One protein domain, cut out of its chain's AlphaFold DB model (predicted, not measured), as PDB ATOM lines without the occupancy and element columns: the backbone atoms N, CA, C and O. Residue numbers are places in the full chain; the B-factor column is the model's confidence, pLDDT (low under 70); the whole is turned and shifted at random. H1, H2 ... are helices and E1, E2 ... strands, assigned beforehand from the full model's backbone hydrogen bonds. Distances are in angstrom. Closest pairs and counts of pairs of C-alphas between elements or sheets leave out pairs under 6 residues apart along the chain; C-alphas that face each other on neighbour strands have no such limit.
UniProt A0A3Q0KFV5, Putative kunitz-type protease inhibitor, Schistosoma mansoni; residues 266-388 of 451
ATOM      1  N   ALA A 266     -65.189  26.526 -31.912       91.41
ATOM      2  CA  ALA A 266     -66.299  27.478 -31.891       91.41
ATOM      3  C   ALA A 266     -66.392  28.275 -30.576       91.41
ATOM      4  O   ALA A 266     -66.804  29.432 -30.595       91.41
ATOM      5  N   THR A 267     -66.013  27.676 -29.443       92.35
ATOM      6  CA  THR A 267     -66.103  28.316 -28.121       92.35
ATOM      7  C   THR A 267     -64.758  28.834 -27.632       92.35
ATOM      8  O   THR A 267     -64.689  29.913 -27.052       92.35
ATOM      9  N   ASN A 268     -63.683  28.081 -27.867       91.18
ATOM     10  CA  ASN A 268     -62.359  28.366 -27.317       91.18
ATOM     11  C   ASN A 268     -61.445  29.078 -28.329       91.18
ATOM     12  O   ASN A 268     -60.398  29.601 -27.950       91.18
ATOM     13  N   GLY A 269     -61.823  29.116 -29.608       92.81
ATOM     14  CA  GLY A 269     -60.984  29.615 -30.694       92.81
ATOM     15  C   GLY A 269     -59.851  28.654 -31.055       92.81
ATOM     16  O   GLY A 269     -59.830  27.493 -30.642       92.81
ATOM     17  N   GLN A 270     -58.885  29.141 -31.830       93.58
ATOM     18  CA  GLN A 270     -57.669  28.390 -32.156       93.58
ATOM     19  C   GLN A 270     -56.763  28.230 -30.919       93.58
ATOM     20  O   GLN A 270     -56.868  29.044 -29.994       93.58
ATOM     21  N   PRO A 271     -55.907  27.192 -30.858       94.30
ATOM     22  CA  PRO A 271     -54.925  27.046 -29.785       94.30
ATOM     23  C   PRO A 271     -54.023  28.278 -29.672       94.30
ATOM     24  O   PRO A 271     -53.573  28.819 -30.683       94.30
ATOM     25  N   ARG A 272     -53.727  28.720 -28.446       93.67
ATOM     26  CA  ARG A 272     -52.903  29.924 -28.227       93.67
ATOM     27  C   ARG A 272     -51.417  29.690 -28.475       93.67
ATOM     28  O   ARG A 272     -50.702  30.623 -28.835       93.67
ATOM     29  N   HIS A 273     -50.937  28.474 -28.224       94.85
ATOM     30  CA  HIS A 273     -49.520  28.156 -28.337       94.85
ATOM     31  C   HIS A 273     -49.137  27.873 -29.797       94.85
ATOM     32  O   HIS A 273     -49.730  27.012 -30.442       94.85
ATOM     33  N   ILE A 274     -48.092  28.541 -30.299       93.98
ATOM     34  CA  ILE A 274     -47.686  28.479 -31.716       93.98
ATOM     35  C   ILE A 274     -47.275  27.079 -32.193       93.98
ATOM     36  O   ILE A 274     -47.336  26.784 -33.381       93.98
ATOM     37  N   ALA A 275     -46.849  26.202 -31.283       96.08
ATOM     38  CA  ALA A 275     -46.586  24.798 -31.604       96.08
ATOM     39  C   ALA A 275     -47.840  24.095 -32.136       96.08
ATOM     40  O   ALA A 275     -47.770  23.357 -33.108       96.08
ATOM     41  N   CYS A 276     -48.999  24.368 -31.543       97.16
ATOM     42  CA  CYS A 276     -50.243  23.669 -31.842       97.16
ATOM     43  C   CYS A 276     -50.822  24.040 -33.216       97.16
ATOM     44  O   CYS A 276     -51.663  23.324 -33.738       97.16
ATOM     45  N   SER A 277     -50.398  25.151 -33.821       95.95
ATOM     46  CA  SER A 277     -50.835  25.545 -35.167       95.95
ATOM     47  C   SER A 277     -49.958  24.983 -36.289       95.95
ATOM     48  O   SER A 277     -50.243  25.222 -37.460       95.95
ATOM     49  N   GLN A 278     -48.863  24.297 -35.961       96.22
ATOM     50  CA  GLN A 278     -47.921  23.793 -36.958       96.22
ATOM     51  C   GLN A 278     -48.335  22.414 -37.487       96.22
ATOM     52  O   GLN A 278     -48.974  21.648 -36.769       96.22
ATOM     53  N   PRO A 279     -47.986  22.063 -38.735       96.47
ATOM     54  CA  PRO A 279     -48.334  20.762 -39.301       96.47
ATOM     55  C   PRO A 279     -47.557  19.623 -38.632       96.47
ATOM     56  O   PRO A 279     -46.524  19.845 -38.001       96.47
ATOM     57  N   LEU A 280     -48.012  18.385 -38.828       95.98
ATOM     58  CA  LEU A 280     -47.220  17.202 -38.492       95.98
ATOM     59  C   LEU A 280     -45.892  17.220 -39.259       95.98
ATOM     60  O   LEU A 280     -45.887  17.219 -40.489       95.98
ATOM     61  N   ASP A 281     -44.779  17.131 -38.536       95.39
ATOM     62  CA  ASP A 281     -43.462  16.888 -39.116       95.39
ATOM     63  C   ASP A 281     -42.793  15.694 -38.423       95.39
ATOM     64  O   ASP A 281     -42.449  15.723 -37.238       95.39
ATOM     65  N   ARG A 282     -42.606  14.613 -39.189       90.67
ATOM     66  CA  ARG A 282     -41.979  13.376 -38.705       90.67
ATOM     67  C   ARG A 282     -40.477  13.523 -38.481       90.67
ATOM     68  O   ARG A 282     -39.890  12.663 -37.824       90.67
ATOM     69  N   GLY A 283     -39.860  14.574 -39.009       89.94
ATOM     70  CA  GLY A 283     -38.420  14.737 -39.020       89.94
ATOM     71  C   GLY A 283     -37.716  13.704 -39.905       89.94
ATOM     72  O   GLY A 283     -38.316  13.012 -40.733       89.94
ATOM     73  N   VAL A 284     -36.407  13.584 -39.706       80.75
ATOM     74  CA  VAL A 284     -35.518  12.695 -40.463       80.75
ATOM     75  C   VAL A 284     -34.789  11.729 -39.533       80.75
ATOM     76  O   VAL A 284     -34.623  12.004 -38.346       80.75
ATOM     77  N   GLY A 285     -34.367  10.586 -40.075       85.75
ATOM     78  CA  GLY A 285     -33.663   9.536 -39.338       85.75
ATOM     79  C   GLY A 285     -34.318   8.161 -39.463       85.75
ATOM     80  O   GLY A 285     -35.279   7.969 -40.210       85.75
ATOM     81  N   SER A 286     -33.754   7.197 -38.739       78.90
ATOM     82  CA  SER A 286     -34.147   5.783 -38.749       78.90
ATOM     83  C   SER A 286     -34.854   5.334 -37.464       78.90
ATOM     84  O   SER A 286     -35.122   4.144 -37.311       78.90
ATOM     85  N   ASN A 287     -35.133   6.260 -36.542       78.30
ATOM     86  CA  ASN A 287     -35.842   5.955 -35.301       78.30
ATOM     87  C   ASN A 287     -37.364   5.989 -35.514       78.30
ATOM     88  O   ASN A 287     -37.859   6.562 -36.485       78.30
ATOM     89  N   GLU A 288     -38.105   5.413 -34.573       78.85
ATOM     90  CA  GLU A 288     -39.561   5.533 -34.489       78.85
ATOM     91  C   GLU A 288     -39.944   5.789 -33.029       78.85
ATOM     92  O   GLU A 288     -40.370   4.902 -32.294       78.85
ATOM     93  N   LEU A 289     -39.682   7.014 -32.576       79.78
ATOM     94  CA  LEU A 289     -39.950   7.427 -31.203       79.78
ATOM     95  C   LEU A 289     -41.429   7.797 -31.065       79.78
ATOM     96  O   LEU A 289     -41.927   8.617 -31.840       79.78
ATOM     97  N   SER A 290     -42.113   7.223 -30.074       82.12
ATOM     98  CA  SER A 290     -43.503   7.571 -29.766       82.12
ATOM     99  C   SER A 290     -43.611   9.054 -29.432       82.12
ATOM    100  O   SER A 290     -42.936   9.564 -28.540       82.12
ATOM    101  N   SER A 291     -44.426   9.769 -30.196       86.64
ATOM    102  CA  SER A 291     -44.614  11.208 -30.062       86.64
ATOM    103  C   SER A 291     -46.047  11.587 -30.397       86.64
ATOM    104  O   SER A 291     -46.761  10.859 -31.084       86.64
ATOM    105  N   TRP A 292     -46.464  12.743 -29.901       92.23
ATOM    106  CA  TRP A 292     -47.804  13.280 -30.083       92.23
ATOM    107  C   TRP A 292     -47.736  14.623 -30.791       92.23
ATOM    108  O   TRP A 292     -46.814  15.399 -30.552       92.23
ATOM    109  N   TYR A 293     -48.703  14.897 -31.654       95.68
ATOM    110  CA  TYR A 293     -48.883  16.202 -32.281       95.68
ATOM    111  C   TYR A 293     -50.352  16.598 -32.197       95.68
ATOM    112  O   TYR A 293     -51.230  15.736 -32.129       95.68
ATOM    113  N   TYR A 294     -50.620  17.894 -32.194       97.25
ATOM    114  CA  TYR A 294     -51.972  18.410 -32.295       97.25
ATOM    115  C   TYR A 294     -52.397  18.479 -33.761       97.25
ATOM    116  O   TYR A 294     -51.756  19.162 -34.559       97.25
ATOM    117  N   ASP A 295     -53.469  17.782 -34.119       95.84
ATOM    118  CA  ASP A 295     -54.082  17.865 -35.439       95.84
ATOM    119  C   ASP A 295     -55.180  18.937 -35.402       95.84
ATOM    120  O   ASP A 295     -56.184  18.827 -34.697       95.84
ATOM    121  N   SER A 296     -54.968  20.027 -36.137       93.92
ATOM    122  CA  SER A 296     -55.902  21.154 -36.185       93.92
ATOM    123  C   SER A 296     -57.185  20.839 -36.956       93.92
ATOM    124  O   SER A 296     -58.174  21.552 -36.783       93.92
ATOM    125  N   ASN A 297     -57.195  19.780 -37.774       92.69
ATOM    126  CA  ASN A 297     -58.357  19.411 -38.581       92.69
ATOM    127  C   ASN A 297     -59.442  18.738 -37.740       92.69
ATOM    128  O   ASN A 297     -60.626  19.016 -37.919       92.69
ATOM    129  N   ASP A 298     -59.044  17.854 -36.823       90.60
ATOM    130  CA  ASP A 298     -59.958  17.175 -35.900       90.60
ATOM    131  C   ASP A 298     -59.934  17.776 -34.483       90.60
ATOM    132  O   ASP A 298     -60.738  17.400 -33.627       90.60
ATOM    133  N   GLY A 299     -59.053  18.751 -34.246       94.09
ATOM    134  CA  GLY A 299     -58.981  19.528 -33.018       94.09
ATOM    135  C   GLY A 299     -58.460  18.735 -31.821       94.09
ATOM    136  O   GLY A 299     -58.765  19.114 -30.685       94.09
ATOM    137  N   ARG A 300     -57.707  17.648 -32.033       93.94
ATOM    138  CA  ARG A 300     -57.213  16.766 -30.960       93.94
ATOM    139  C   ARG A 300     -55.766  16.329 -31.167       93.94
ATOM    140  O   ARG A 300     -55.181  16.455 -32.235       93.94
ATOM    141  N   CYS A 301     -55.184  15.777 -30.109       94.64
ATOM    142  CA  CYS A 301     -53.834  15.230 -30.143       94.64
ATOM    143  C   CYS A 301     -53.812  13.798 -30.687       94.64
ATOM    144  O   CYS A 301     -54.631  12.959 -30.300       94.64
ATOM    145  N   ARG A 302     -52.852  13.510 -31.571       93.58
ATOM    146  CA  ARG A 302     -52.685  12.224 -32.256       93.58
ATOM    147  C   ARG A 302     -51.257  11.714 -32.143       93.58
ATOM    148  O   ARG A 302     -50.303  12.490 -32.121       93.58
ATOM    149  N   TRP A 303     -51.120  10.394 -32.113       93.03
ATOM    150  CA  TRP A 303     -49.818   9.738 -32.087       93.03
ATOM    151  C   TRP A 303     -49.167   9.719 -33.472       93.03
ATOM    152  O   TRP A 303     -49.834   9.499 -34.491       93.03
ATOM    153  N   PHE A 304     -47.844   9.857 -33.496       91.03
ATOM    154  CA  PHE A 304     -47.003   9.577 -34.650       91.03
ATOM    155  C   PHE A 304     -45.624   9.049 -34.227       91.03
ATOM    156  O   PHE A 304     -45.141   9.303 -33.125       91.03
ATOM    157  N   GLY A 305     -44.966   8.348 -35.150       85.80
ATOM    158  CA  GLY A 305     -43.563   7.962 -35.014       85.80
ATOM    159  C   GLY A 305     -42.633   9.087 -35.471       85.80
ATOM    160  O   GLY A 305     -42.591   9.398 -36.669       85.80
ATOM    161  N   TYR A 306     -41.896   9.682 -34.531       84.48
ATOM    162  CA  TYR A 306     -40.872  10.695 -34.790       84.48
ATOM    163  C   TYR A 306     -39.532  10.043 -35.148       84.48
ATOM    164  O   TYR A 306     -39.056   9.135 -34.461       84.48
ATOM    165  N   ARG A 307     -38.888  10.535 -36.211       83.08
ATOM    166  CA  ARG A 307     -37.696   9.904 -36.803       83.08
ATOM    167  C   ARG A 307     -36.382  10.207 -36.085       83.08
ATOM    168  O   ARG A 307     -35.348   9.627 -36.418       83.08
ATOM    169  N   GLY A 308     -36.428  11.052 -35.057       77.37
ATOM    170  CA  GLY A 308     -35.317  11.323 -34.145       77.37
ATOM    171  C   GLY A 308     -34.675  12.695 -34.324       77.37
ATOM    172  O   GLY A 308     -34.251  13.279 -33.327       77.37
ATOM    173  N   TYR A 309     -34.663  13.254 -35.538       79.77
ATOM    174  CA  TYR A 309     -34.018  14.542 -35.818       79.77
ATOM    175  C   TYR A 309     -34.928  15.531 -36.541       79.77
ATOM    176  O   TYR A 309     -35.728  15.158 -37.398       79.77
ATOM    177  N   GLY A 310     -34.730  16.817 -36.248       84.05
ATOM    178  CA  GLY A 310     -35.480  17.903 -36.866       84.05
ATOM    179  C   GLY A 310     -36.932  17.928 -36.402       84.05
ATOM    180  O   GLY A 310     -37.219  17.868 -35.203       84.05
ATOM    181  N   GLY A 311     -37.843  18.042 -37.361       88.52
ATOM    182  CA  GLY A 311     -39.236  18.310 -37.063       88.52
ATOM    183  C   GLY A 311     -39.472  19.775 -36.714       88.52
ATOM    184  O   GLY A 311     -38.589  20.629 -36.846       88.52
ATOM    185  N   ASN A 312     -40.665  20.025 -36.201       94.16
ATOM    186  CA  ASN A 312     -41.076  21.329 -35.721       94.16
ATOM    187  C   ASN A 312     -41.574  21.250 -34.268       94.16
ATOM    188  O   ASN A 312     -41.467  20.204 -33.615       94.16
ATOM    189  N   ALA A 313     -42.095  22.362 -33.747       96.14
ATOM    190  CA  ALA A 313     -42.540  22.441 -32.362       96.14
ATOM    191  C   ALA A 313     -43.831  21.662 -32.069       96.14
ATOM    192  O   ALA A 313     -44.106  21.412 -30.899       96.14
ATOM    193  N   ASN A 314     -44.619  21.236 -33.066       97.45
ATOM    194  CA  ASN A 314     -45.814  20.412 -32.843       97.45
ATOM    195  C   ASN A 314     -45.450  18.952 -32.521       97.45
ATOM    196  O   ASN A 314     -45.821  18.012 -33.222       97.45
ATOM    197  N   ARG A 315     -44.656  18.766 -31.469       93.89
ATOM    198  CA  ARG A 315     -44.166  17.476 -31.006       93.89
ATOM    199  C   ARG A 315     -44.151  17.464 -29.486       93.89
ATOM    200  O   ARG A 315     -43.465  18.264 -28.855       93.89
ATOM    201  N   PHE A 316     -44.864  16.508 -28.917       92.03
ATOM    202  CA  PHE A 316     -45.057  16.322 -27.486       92.03
ATOM    203  C   PHE A 316     -44.670  14.899 -27.093       92.03
ATOM    204  O   PHE A 316     -44.904  13.948 -27.843       92.03
ATOM    205  N   TYR A 317     -44.082  14.743 -25.909       84.70
ATOM    206  CA  TYR A 317     -43.642  13.432 -25.414       84.70
ATOM    207  C   TYR A 317     -44.777  12.615 -24.799       84.70
ATOM    208  O   TYR A 317     -44.683  11.393 -24.725       84.70
ATOM    209  N   SER A 318     -45.856  13.277 -24.383       85.13
ATOM    210  CA  SER A 318     -47.065  12.628 -23.892       85.13
ATOM    211  C   SER A 318     -48.304  13.266 -24.498       85.13
ATOM    212  O   SER A 318     -48.322  14.453 -24.848       85.13
ATOM    213  N   ARG A 319     -49.360  12.462 -24.589       87.47
ATOM    214  CA  ARG A 319     -50.681  12.909 -25.003       87.47
ATOM    215  C   ARG A 319     -51.200  13.994 -24.072       87.47
ATOM    216  O   ARG A 319     -51.593  15.054 -24.545       87.47
ATOM    217  N   THR A 320     -51.143  13.749 -22.762       87.81
ATOM    218  CA  THR A 320     -51.619  14.684 -21.740       87.81
ATOM    219  C   THR A 320     -50.970  16.056 -21.906       87.81
ATOM    220  O   THR A 320     -51.672  17.056 -21.910       87.81
ATOM    221  N   ALA A 321     -49.655  16.130 -22.139       90.68
ATOM    222  CA  ALA A 321     -48.977  17.408 -22.354       90.68
ATOM    223  C   ALA A 321     -49.469  18.138 -23.618       90.68
ATOM    224  O   ALA A 321     -49.651  19.356 -23.593       90.68
ATOM    225  N   CYS A 322     -49.722  17.400 -24.704       94.31
ATOM    226  CA  CYS A 322     -50.322  17.953 -25.915       94.31
ATOM    227  C   CYS A 322     -51.746  18.471 -25.657       94.31
ATOM    228  O   CYS A 322     -52.078  19.586 -26.055       94.31
ATOM    229  N   GLU A 323     -52.588  17.694 -24.974       94.06
ATOM    230  CA  GLU A 323     -53.977  18.075 -24.704       94.06
ATOM    231  C   GLU A 323     -54.061  19.273 -23.752       94.06
ATOM    232  O   GLU A 323     -54.801  20.221 -24.018       94.06
ATOM    233  N   GLU A 324     -53.262  19.292 -22.686       94.71
ATOM    234  CA  GLU A 324     -53.194  20.433 -21.774       94.71
ATOM    235  C   GLU A 324     -52.791  21.712 -22.510       94.71
ATOM    236  O   GLU A 324     -53.483  22.727 -22.401       94.71
ATOM    237  N   LEU A 325     -51.735  21.664 -23.331       95.38
ATOM    238  CA  LEU A 325     -51.252  22.858 -24.018       95.38
ATOM    239  C   LEU A 325     -52.173  23.299 -25.160       95.38
ATOM    240  O   LEU A 325     -52.490  24.480 -25.278       95.38
ATOM    241  N   CYS A 326     -52.582  22.368 -26.023       96.95
ATOM    242  CA  CYS A 326     -53.248  22.688 -27.283       96.95
ATOM    243  C   CYS A 326     -54.771  22.654 -27.191       96.95
ATOM    244  O   CYS A 326     -55.439  23.450 -27.850       96.95
ATOM    245  N   VAL A 327     -55.346  21.761 -26.380       95.75
ATOM    246  CA  VAL A 327     -56.804  21.656 -26.225       95.75
ATOM    247  C   VAL A 327     -57.299  22.581 -25.119       95.75
ATOM    248  O   VAL A 327     -58.294  23.278 -25.327       95.75
ATOM    249  N   ARG A 328     -56.602  22.628 -23.976       94.24
ATOM    250  CA  ARG A 328     -57.028  23.372 -22.775       94.24
ATOM    251  C   ARG A 328     -56.351  24.739 -22.603       94.24
ATOM    252  O   ARG A 328     -56.751  25.486 -21.717       94.24
ATOM    253  N   ASP A 329     -55.391  25.094 -23.465       94.10
ATOM    254  CA  ASP A 329     -54.560  26.313 -23.368       94.10
ATOM    255  C   ASP A 329     -53.826  26.467 -22.025       94.10
ATOM    256  O   ASP A 329     -53.496  27.580 -21.601       94.10
ATOM    257  N   ASN A 330     -53.561  25.359 -21.342       93.95
ATOM    258  CA  ASN A 330     -52.826  25.382 -20.098       93.95
ATOM    259  C   ASN A 330     -51.316  25.450 -20.371       93.95
ATOM    260  O   ASN A 330     -50.727  24.558 -20.976       93.95
ATOM    261  N   GLN A 331     -50.676  26.516 -19.892       89.03
ATOM    262  CA  GLN A 331     -49.229  26.709 -20.019       89.03
ATOM    263  C   GLN A 331     -48.441  25.995 -18.915       89.03
ATOM    264  O   GLN A 331     -47.282  25.636 -19.120       89.03
ATOM    265  N   ASN A 332     -49.047  25.777 -17.744       93.48
ATOM    266  CA  ASN A 332     -48.395  25.093 -16.637       93.48
ATOM    267  C   ASN A 332     -48.687  23.590 -16.691       93.48
ATOM    268  O   ASN A 332     -49.544  23.069 -15.977       93.48
ATOM    269  N   LEU A 333     -47.933  22.873 -17.524       92.02
ATOM    270  CA  LEU A 333     -48.122  21.429 -17.705       92.02
ATOM    271  C   LEU A 333     -47.779  20.613 -16.444       92.02
ATOM    272  O   LEU A 333     -48.211  19.469 -16.314       92.02
ATOM    273  N   CYS A 334     -47.041  21.191 -15.489       94.54
ATOM    274  CA  CYS A 334     -46.742  20.542 -14.210       94.54
ATOM    275  C   CYS A 334     -47.902  20.561 -13.212       94.54
ATOM    276  O   CYS A 334     -47.854  19.832 -12.227       94.54
ATOM    277  N   GLU A 335     -48.945  21.357 -13.451       92.83
ATOM    278  CA  GLU A 335     -50.148  21.351 -12.612       92.83
ATOM    279  C   GLU A 335     -50.913  20.018 -12.707       92.83
ATOM    280  O   GLU A 335     -51.525  19.585 -11.733       92.83
ATOM    281  N   PHE A 336     -50.815  19.333 -13.851       88.32
ATOM    282  CA  PHE A 336     -51.561  18.104 -14.150       88.32
ATOM    283  C   PHE A 336     -50.678  16.851 -14.172       88.32
ATOM    284  O   PHE A 336     -51.181  15.731 -14.139       88.32
ATOM    285  N   ALA A 337     -49.355  17.019 -14.196       88.16
ATOM    286  CA  ALA A 337     -48.413  15.911 -14.160       88.16
ATOM    287  C   ALA A 337     -48.185  15.428 -12.719       88.16
ATOM    288  O   ALA A 337     -47.635  16.144 -11.879       88.16
ATOM    289  N   LYS A 338     -48.566  14.180 -12.436       88.80
ATOM    290  CA  LYS A 338     -48.286  13.512 -11.157       88.80
ATOM    291  C   LYS A 338     -46.948  12.795 -11.231       88.80
ATOM    292  O   LYS A 338     -46.637  12.184 -12.245       88.80
ATOM    293  N   CYS A 339     -46.152  12.871 -10.169       87.19
ATOM    294  CA  CYS A 339     -44.852  12.216 -10.138       87.19
ATOM    295  C   CYS A 339     -44.867  10.928  -9.299       87.19
ATOM    296  O   CYS A 339     -45.299  10.985  -8.144       87.19
ATOM    297  N   PRO A 340     -44.271   9.823  -9.798       81.73
ATOM    298  CA  PRO A 340     -44.329   8.493  -9.168       81.73
ATOM    299  C   PRO A 340     -43.749   8.439  -7.759       81.73
ATOM    300  O   PRO A 340     -44.065   7.556  -6.961       81.73
ATOM    301  N   LYS A 341     -42.797   9.326  -7.457       85.47
ATOM    302  CA  LYS A 341     -42.052   9.309  -6.201       85.47
ATOM    303  C   LYS A 341     -42.234  10.626  -5.467       85.47
ATOM    304  O   LYS A 341     -42.017  11.697  -6.017       85.47
ATOM    305  N   SER A 342     -42.476  10.549  -4.165       88.24
ATOM    306  CA  SER A 342     -42.565  11.732  -3.296       88.24
ATOM    307  C   SER A 342     -41.277  12.566  -3.242       88.24
ATOM    308  O   SER A 342     -41.317  13.751  -2.938       88.24
ATOM    309  N   ILE A 343     -40.121  11.961  -3.543       89.73
ATOM    310  CA  ILE A 343     -38.826  12.659  -3.621       89.73
ATOM    311  C   ILE A 343     -38.595  13.384  -4.953       89.73
ATOM    312  O   ILE A 343     -37.538  13.998  -5.123       89.73
ATOM    313  N   THR A 344     -39.517  13.243  -5.908       89.57
ATOM    314  CA  THR A 344     -39.446  13.906  -7.210       89.57
ATOM    315  C   THR A 344     -40.375  15.107  -7.267       89.57
ATOM    316  O   THR A 344     -41.445  15.097  -6.668       89.57
ATOM    317  N   THR A 345     -39.956  16.132  -7.997       94.42
ATOM    318  CA  THR A 345     -40.727  17.344  -8.285       94.42
ATOM    319  C   THR A 345     -40.938  17.458  -9.787       94.42
ATOM    320  O   THR A 345     -40.035  17.128 -10.552       94.42
ATOM    321  N   CYS A 346     -42.122  17.895 -10.221       93.94
ATOM    322  CA  CYS A 346     -42.340  18.178 -11.635       93.94
ATOM    323  C   CYS A 346     -41.631  19.475 -12.019       93.94
ATOM    324  O   CYS A 346     -41.783  20.493 -11.343       93.94
ATOM    325  N   GLU A 347     -40.896  19.435 -13.122       92.54
ATOM    326  CA  GLU A 347     -40.303  20.598 -13.768       92.54
ATOM    327  C   GLU A 347     -40.605  20.565 -15.268       92.54
ATOM    328  O   GLU A 347     -40.663  19.497 -15.880       92.54
ATOM    329  N   LEU A 348     -40.785  21.742 -15.871       91.37
ATOM    330  CA  LEU A 348     -40.884  21.864 -17.322       91.37
ATOM    331  C   LEU A 348     -39.477  21.811 -17.914       91.37
ATOM    332  O   LEU A 348     -38.654  22.696 -17.679       91.37
ATOM    333  N   VAL A 349     -39.192  20.755 -18.670       86.81
ATOM    334  CA  VAL A 349     -37.870  20.509 -19.239       86.81
ATOM    335  C   VAL A 349     -37.953  20.499 -20.761       86.81
ATOM    336  O   VAL A 349     -38.569  19.626 -21.370       86.81
ATOM    337  N   GLY A 350     -37.284  21.471 -21.374       85.07
ATOM    338  CA  GLY A 350     -37.089  21.555 -22.820       85.07
ATOM    339  C   GLY A 350     -35.860  20.818 -23.334       85.07
ATOM    340  O   GLY A 350     -34.924  20.511 -22.585       85.07
ATOM    341  N   ASP A 351     -35.816  20.623 -24.652       85.78
ATOM    342  CA  ASP A 351     -34.592  20.243 -25.354       85.78
ATOM    343  C   ASP A 351     -33.665  21.460 -25.497       85.78
ATOM    344  O   ASP A 351     -33.721  22.217 -26.468       85.78
ATOM    345  N   GLN A 352     -32.797  21.654 -24.501       88.04
ATOM    346  CA  GLN A 352     -31.820  22.748 -24.504       88.04
ATOM    347  C   GLN A 352     -30.841  22.649 -25.677       88.04
ATOM    348  O   GLN A 352     -30.403  23.677 -26.187       88.04
ATOM    349  N   SER A 353     -30.530  21.433 -26.136       85.17
ATOM    350  CA  SER A 353     -29.627  21.236 -27.271       85.17
ATOM    351  C   SER A 353     -30.253  21.760 -28.562       85.17
ATOM    352  O   SER A 353     -29.608  22.511 -29.292       85.17
ATOM    353  N   CYS A 354     -31.545  21.485 -28.776       86.68
ATOM    354  CA  CYS A 354     -32.312  22.061 -29.874       86.68
ATOM    355  C   CYS A 354     -32.360  23.587 -29.766       86.68
ATOM    356  O   CYS A 354     -32.022  24.274 -30.729       86.68
ATOM    357  N   LYS A 355     -32.715  24.133 -28.594       90.15
ATOM    358  CA  LYS A 355     -32.846  25.588 -28.416       90.15
ATOM    359  C   LYS A 355     -31.545  26.328 -28.724       90.15
ATOM    360  O   LYS A 355     -31.558  27.270 -29.514       90.15
ATOM    361  N   VAL A 356     -30.425  25.869 -28.160       90.99
ATOM    362  CA  VAL A 356     -29.099  26.461 -28.401       90.99
ATOM    363  C   VAL A 356     -28.721  26.361 -29.876       90.99
ATOM    364  O   VAL A 356     -28.307  27.357 -30.467       90.99
ATOM    365  N   TYR A 357     -28.917  25.192 -30.493       89.39
ATOM    366  CA  TYR A 357     -28.604  24.987 -31.904       89.39
ATOM    367  C   TYR A 357     -29.393  25.940 -32.816       89.39
ATOM    368  O   TYR A 357     -28.818  26.587 -33.689       89.39
ATOM    369  N   LYS A 358     -30.707  26.094 -32.604       91.18
ATOM    370  CA  LYS A 358     -31.527  27.010 -33.415       91.18
ATOM    371  C   LYS A 358     -31.120  28.469 -33.220       91.18
ATOM    372  O   LYS A 358     -30.983  29.185 -34.211       91.18
ATOM    373  N   GLN A 359     -30.838  28.883 -31.984       92.65
ATOM    374  CA  GLN A 359     -30.366  30.240 -31.687       92.65
ATOM    375  C   GLN A 359     -29.031  30.556 -32.376       92.65
ATOM    376  O   GLN A 359     -28.894  31.621 -32.974       92.65
ATOM    377  N   GLN A 360     -28.071  29.625 -32.363       94.40
ATOM    378  CA  GLN A 360     -26.779  29.783 -33.047       94.40
ATOM    379  C   GLN A 360     -26.918  29.927 -34.569       94.40
ATOM    380  O   GLN A 360     -26.108  30.596 -35.204       94.40
ATOM    381  N   HIS A 361     -27.957  29.326 -35.148       94.62
ATOM    382  CA  HIS A 361     -28.258  29.391 -36.576       94.62
ATOM    383  C   HIS A 361     -29.290  30.473 -36.943       94.62
ATOM    384  O   HIS A 361     -29.842  30.421 -38.041       94.62
ATOM    385  N   TYR A 362     -29.551  31.449 -36.062       94.21
ATOM    386  CA  TYR A 362     -30.510  32.549 -36.275       94.21
ATOM    387  C   TYR A 362     -31.931  32.081 -36.637       94.21
ATOM    388  O   TYR A 362     -32.661  32.753 -37.365       94.21
ATOM    389  N   LYS A 363     -32.329  30.913 -36.125       91.54
ATOM    390  CA  LYS A 363     -33.655  30.316 -36.307       91.54
ATOM    391  C   LYS A 363     -34.478  30.433 -35.025       91.54
ATOM    392  O   LYS A 363     -33.926  30.428 -33.923       91.54
ATOM    393  N   SER A 364     -35.805  30.507 -35.157       92.72
ATOM    394  CA  SER A 364     -36.704  30.492 -33.995       92.72
ATOM    395  C   SER A 364     -36.775  29.084 -33.417       92.72
ATOM    396  O   SER A 364     -37.214  28.134 -34.068       92.72
ATOM    397  N   TRP A 365     -36.349  28.953 -32.167       92.26
ATOM    398  CA  TRP A 365     -36.436  27.691 -31.447       92.26
ATOM    399  C   TRP A 365     -37.877  27.387 -31.029       92.26
ATOM    400  O   TRP A 365     -38.235  26.223 -30.931       92.26
ATOM    401  N   GLU A 366     -38.723  28.396 -30.831       91.79
ATOM    402  CA  GLU A 366     -40.137  28.228 -30.489       91.79
ATOM    403  C   GLU A 366     -40.942  27.607 -31.639       91.79
ATOM    404  O   GLU A 366     -41.945  26.934 -31.404       91.79
ATOM    405  N   ALA A 367     -40.509  27.834 -32.883       91.47
ATOM    406  CA  ALA A 367     -41.107  27.224 -34.063       91.47
ATOM    407  C   ALA A 367     -40.561  25.813 -34.331       91.47
ATOM    408  O   ALA A 367     -41.311  24.938 -34.749       91.47
ATOM    409  N   GLU A 368     -39.275  25.564 -34.077       90.25
ATOM    410  CA  GLU A 368     -38.614  24.326 -34.514       90.25
ATOM    411  C   GLU A 368     -38.362  23.298 -33.397       90.25
ATOM    412  O   GLU A 368     -38.083  22.136 -33.691       90.25
ATOM    413  N   CYS A 369     -38.439  23.692 -32.125       93.30
ATOM    414  CA  CYS A 369     -38.196  22.810 -30.986       93.30
ATOM    415  C   CYS A 369     -39.494  22.514 -30.224       93.30
ATOM    416  O   CYS A 369     -40.320  23.410 -30.057       93.30
ATOM    417  N   PRO A 370     -39.659  21.288 -29.695       91.91
ATOM    418  CA  PRO A 370     -40.755  20.955 -28.796       91.91
ATOM    419  C   PRO A 370     -40.887  21.958 -27.644       91.91
ATOM    420  O   PRO A 370     -39.860  22.354 -27.075       91.91
ATOM    421  N   PRO A 371     -42.120  22.317 -27.245       92.55
ATOM    422  CA  PRO A 371     -42.374  23.061 -26.023       92.55
ATOM    423  C   PRO A 371     -41.804  22.328 -24.813       92.55
ATOM    424  O   PRO A 371     -41.677  21.103 -24.822       92.55
ATOM    425  N   ASP A 372     -41.525  23.059 -23.740       92.86
ATOM    426  CA  ASP A 372     -41.019  22.452 -22.509       92.86
ATOM    427  C   ASP A 372     -42.086  21.527 -21.916       92.86
ATOM    428  O   ASP A 372     -43.228  21.932 -21.707       92.86
ATOM    429  N   GLN A 373     -41.723  20.264 -21.692       88.35
ATOM    430  CA  GLN A 373     -42.656  19.210 -21.289       88.35
ATOM    431  C   GLN A 373     -42.500  18.901 -19.793       88.35
ATOM    432  O   GLN A 373     -41.395  19.045 -19.261       88.35
ATOM    433  N   PRO A 374     -43.557  18.447 -19.099       89.95
ATOM    434  CA  PRO A 374     -43.471  18.104 -17.685       89.95
ATOM    435  C   PRO A 374     -42.647  16.830 -17.479       89.95
ATOM    436  O   PRO A 374     -42.919  15.784 -18.070       89.95
ATOM    437  N   VAL A 375     -41.638  16.912 -16.615       86.65
ATOM    438  CA  VAL A 375     -40.748  15.802 -16.265       86.65
ATOM    439  C   VAL A 375     -40.542  15.784 -14.758       86.65
ATOM    440  O   VAL A 375     -40.326  16.816 -14.131       86.65
ATOM    441  N   CYS A 376     -40.566  14.597 -14.165       86.78
ATOM    442  CA  CYS A 376     -40.331  14.418 -12.741       86.78
ATOM    443  C   CYS A 376     -38.832  14.320 -12.469       86.78
ATOM    444  O   CYS A 376     -38.157  13.426 -12.983       86.78
ATOM    445  N   VAL A 377     -38.294  15.221 -11.654       86.29
ATOM    446  CA  VAL A 377     -36.863  15.287 -11.350       86.29
ATOM    447  C   VAL A 377     -36.589  15.043  -9.874       86.29
ATOM    448  O   VAL A 377     -37.338  15.463  -8.999       86.29
ATOM    449  N   THR A 378     -35.506  14.331  -9.569       88.36
ATOM    450  CA  THR A 378     -35.017  14.193  -8.190       88.36
ATOM    451  C   THR A 378     -34.095  15.354  -7.820       88.36
ATOM    452  O   THR A 378     -33.520  16.003  -8.687       88.36
ATOM    453  N   LYS A 379     -33.793  15.510  -6.523       89.94
ATOM    454  CA  LYS A 379     -32.732  16.422  -6.040       89.94
ATOM    455  C   LYS A 379     -31.340  16.160  -6.640       89.94
ATOM    456  O   LYS A 379     -30.458  17.001  -6.520       89.94
ATOM    457  N   ARG A 380     -31.111  14.976  -7.224       88.18
ATOM    458  CA  ARG A 380     -29.868  14.613  -7.929       88.18
ATOM    459  C   ARG A 380     -29.992  14.789  -9.450       88.18
ATOM    460  O   ARG A 380     -29.196  14.214 -10.184       88.18
ATOM    461  N   ASN A 381     -31.004  15.518  -9.925       84.07
ATOM    462  CA  ASN A 381     -31.326  15.753 -11.337       84.07
ATOM    463  C   ASN A 381     -31.573  14.478 -12.160       84.07
ATOM    464  O   ASN A 381     -31.445  14.476 -13.384       84.07
ATOM    465  N   THR A 382     -31.945  13.374 -11.508       85.44
ATOM    466  CA  THR A 382     -32.423  12.180 -12.219       85.44
ATOM    467  C   THR A 382     -33.826  12.452 -12.742       85.44
ATOM    468  O   THR A 382     -34.693  12.808 -11.948       85.44
ATOM    469  N   ARG A 383     -34.035  12.278 -14.050       82.89
ATOM    470  CA  ARG A 383     -35.309  12.522 -14.738       82.89
ATOM    471  C   ARG A 383     -36.137  11.244 -14.835       82.89
ATOM    472  O   ARG A 383     -35.586  10.169 -15.062       82.89
ATOM    473  N   MET A 384     -37.445  11.378 -14.677       78.24
ATOM    474  CA  MET A 384     -38.445  10.315 -14.737       78.24
ATOM    475  C   MET A 384     -39.691  10.842 -15.457       78.24
ATOM    476  O   MET A 384     -39.996  12.034 -15.374       78.24
ATOM    477  N   ALA A 385     -40.411   9.964 -16.150       80.83
ATOM    478  CA  ALA A 385     -41.712  10.316 -16.705       80.83
ATOM    479  C   ALA A 385     -42.742  10.538 -15.573       80.83
ATOM    480  O   ALA A 385     -42.609   9.917 -14.510       80.83
ATOM    481  N   PRO A 386     -43.742  11.411 -15.783       82.06
ATOM    482  CA  PRO A 386     -44.934  11.465 -14.942       82.06
ATOM    483  C   PRO A 386     -45.698  10.132 -14.911       82.06
ATOM    484  O   PRO A 386     -45.535   9.290 -15.796       82.06
ATOM    485  N   ASP A 387     -46.539   9.960 -13.894       80.57
ATOM    486  CA  ASP A 387     -47.427   8.810 -13.741       80.57
ATOM    487  C   ASP A 387     -48.497   8.769 -14.830       80.57
ATOM    488  O   ASP A 387     -49.039   9.795 -15.244       80.57
ATOM    489  N   ILE A 388     -48.837   7.549 -15.236       70.52
ATOM    490  CA  ILE A 388     -49.906   7.261 -16.189       70.52
ATOM    491  C   ILE A 388     -51.175   6.897 -15.412       70.52
ATOM    492  O   ILE A 388     -51.165   6.013 -14.552       70.52
TER     493      ILE A 388
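What this domain is: This is residues 266 to 388 of the 451 residues of the protein "Putative kunitz-type protease inhibitor" of Schistosoma mansoni (UniProt A0A3Q0KFV5). The hairpin of strands E1 and E2, with helix H2 packed on it and the short helix H1 near both, makes one part of this domain; a second two-stranded ribbon, E3 and E4, makes another. Between E3 and E4 the chain makes a wide loop through helices H3 and H4, and H4 comes back to pack on H1. The printed part has 123 residues with four named helices and four named strands, in the order H1, E1, E2, H2, E3, H3, H4, E4; the two sheets, E1 - E2 and E3 - E4, are both antiparallel. The class is mixed, helices and strands, with under half of the residues in named elements. The whole is compact, with a radius of gyration of the C-alphas of 14.6 A and spans of 39 by 39 by 27 A.

Where its parts are: H1 is residues 274 to 277, 5.5 A long, beginning at C-alpha 274 at (-47.686, 28.479, -31.716). E1, residues 289 to 295, measures 18.1 A, and E2, residues 300 to 306, 17.8 A. H2 is residues 319 to 327, 10.7 A. E3 is residues 344 to 349, 13.8 A, and begins at C-alpha 344 at (-39.446, 13.906, -7.210). H3 is residues 352 to 360, 12.2 A, and H4 is residues 365 to 368, 5.0 A. E4, residues 373 to 378, measures 16.0 A and ends at C-alpha 378 at (-35.017, 14.193, -8.190).

How they stand to each other: E1 and E2 form a hairpin, antiparallel at 147 degrees, with N 291 and O 304 at 3.1 A. The closest C-alphas of E2 and H2 are those of Cys 301 and Cys 322, 6.1 A apart. H1 and H2 are close but not clearly touching, the closest C-alphas being Cys 276 and Cys 326 at 5.5 A. H1 and H4 touch, closest at the C-alphas of Ala 275 and Ala 367, 6.5 A. H3 and H4 touch, closest at the C-alphas of Lys 355 and Trp 365, 5.1 A. E3 and E4 are antiparallel neighbours at 143 degrees, with N 347 and O 375 at 2.9 A; residues 376 to 377 of E4 also pair with residues 383 to 384, antiparallel. E1 and E3 are apart. In H2 and H3 every O i to N i+4 pair is within hydrogen-bond range; H1 and H4 are too short for such a pair.

The domain as a whole: The two C-alphas farthest apart are those of Ala 266 and Arg 380, 45.5 A. The printed part has no cut. The links H1 to E1, E2 to H2 and H2 to E3 are long. The mean pLDDT of the printed part is 89.9, and no printed residue is under 70.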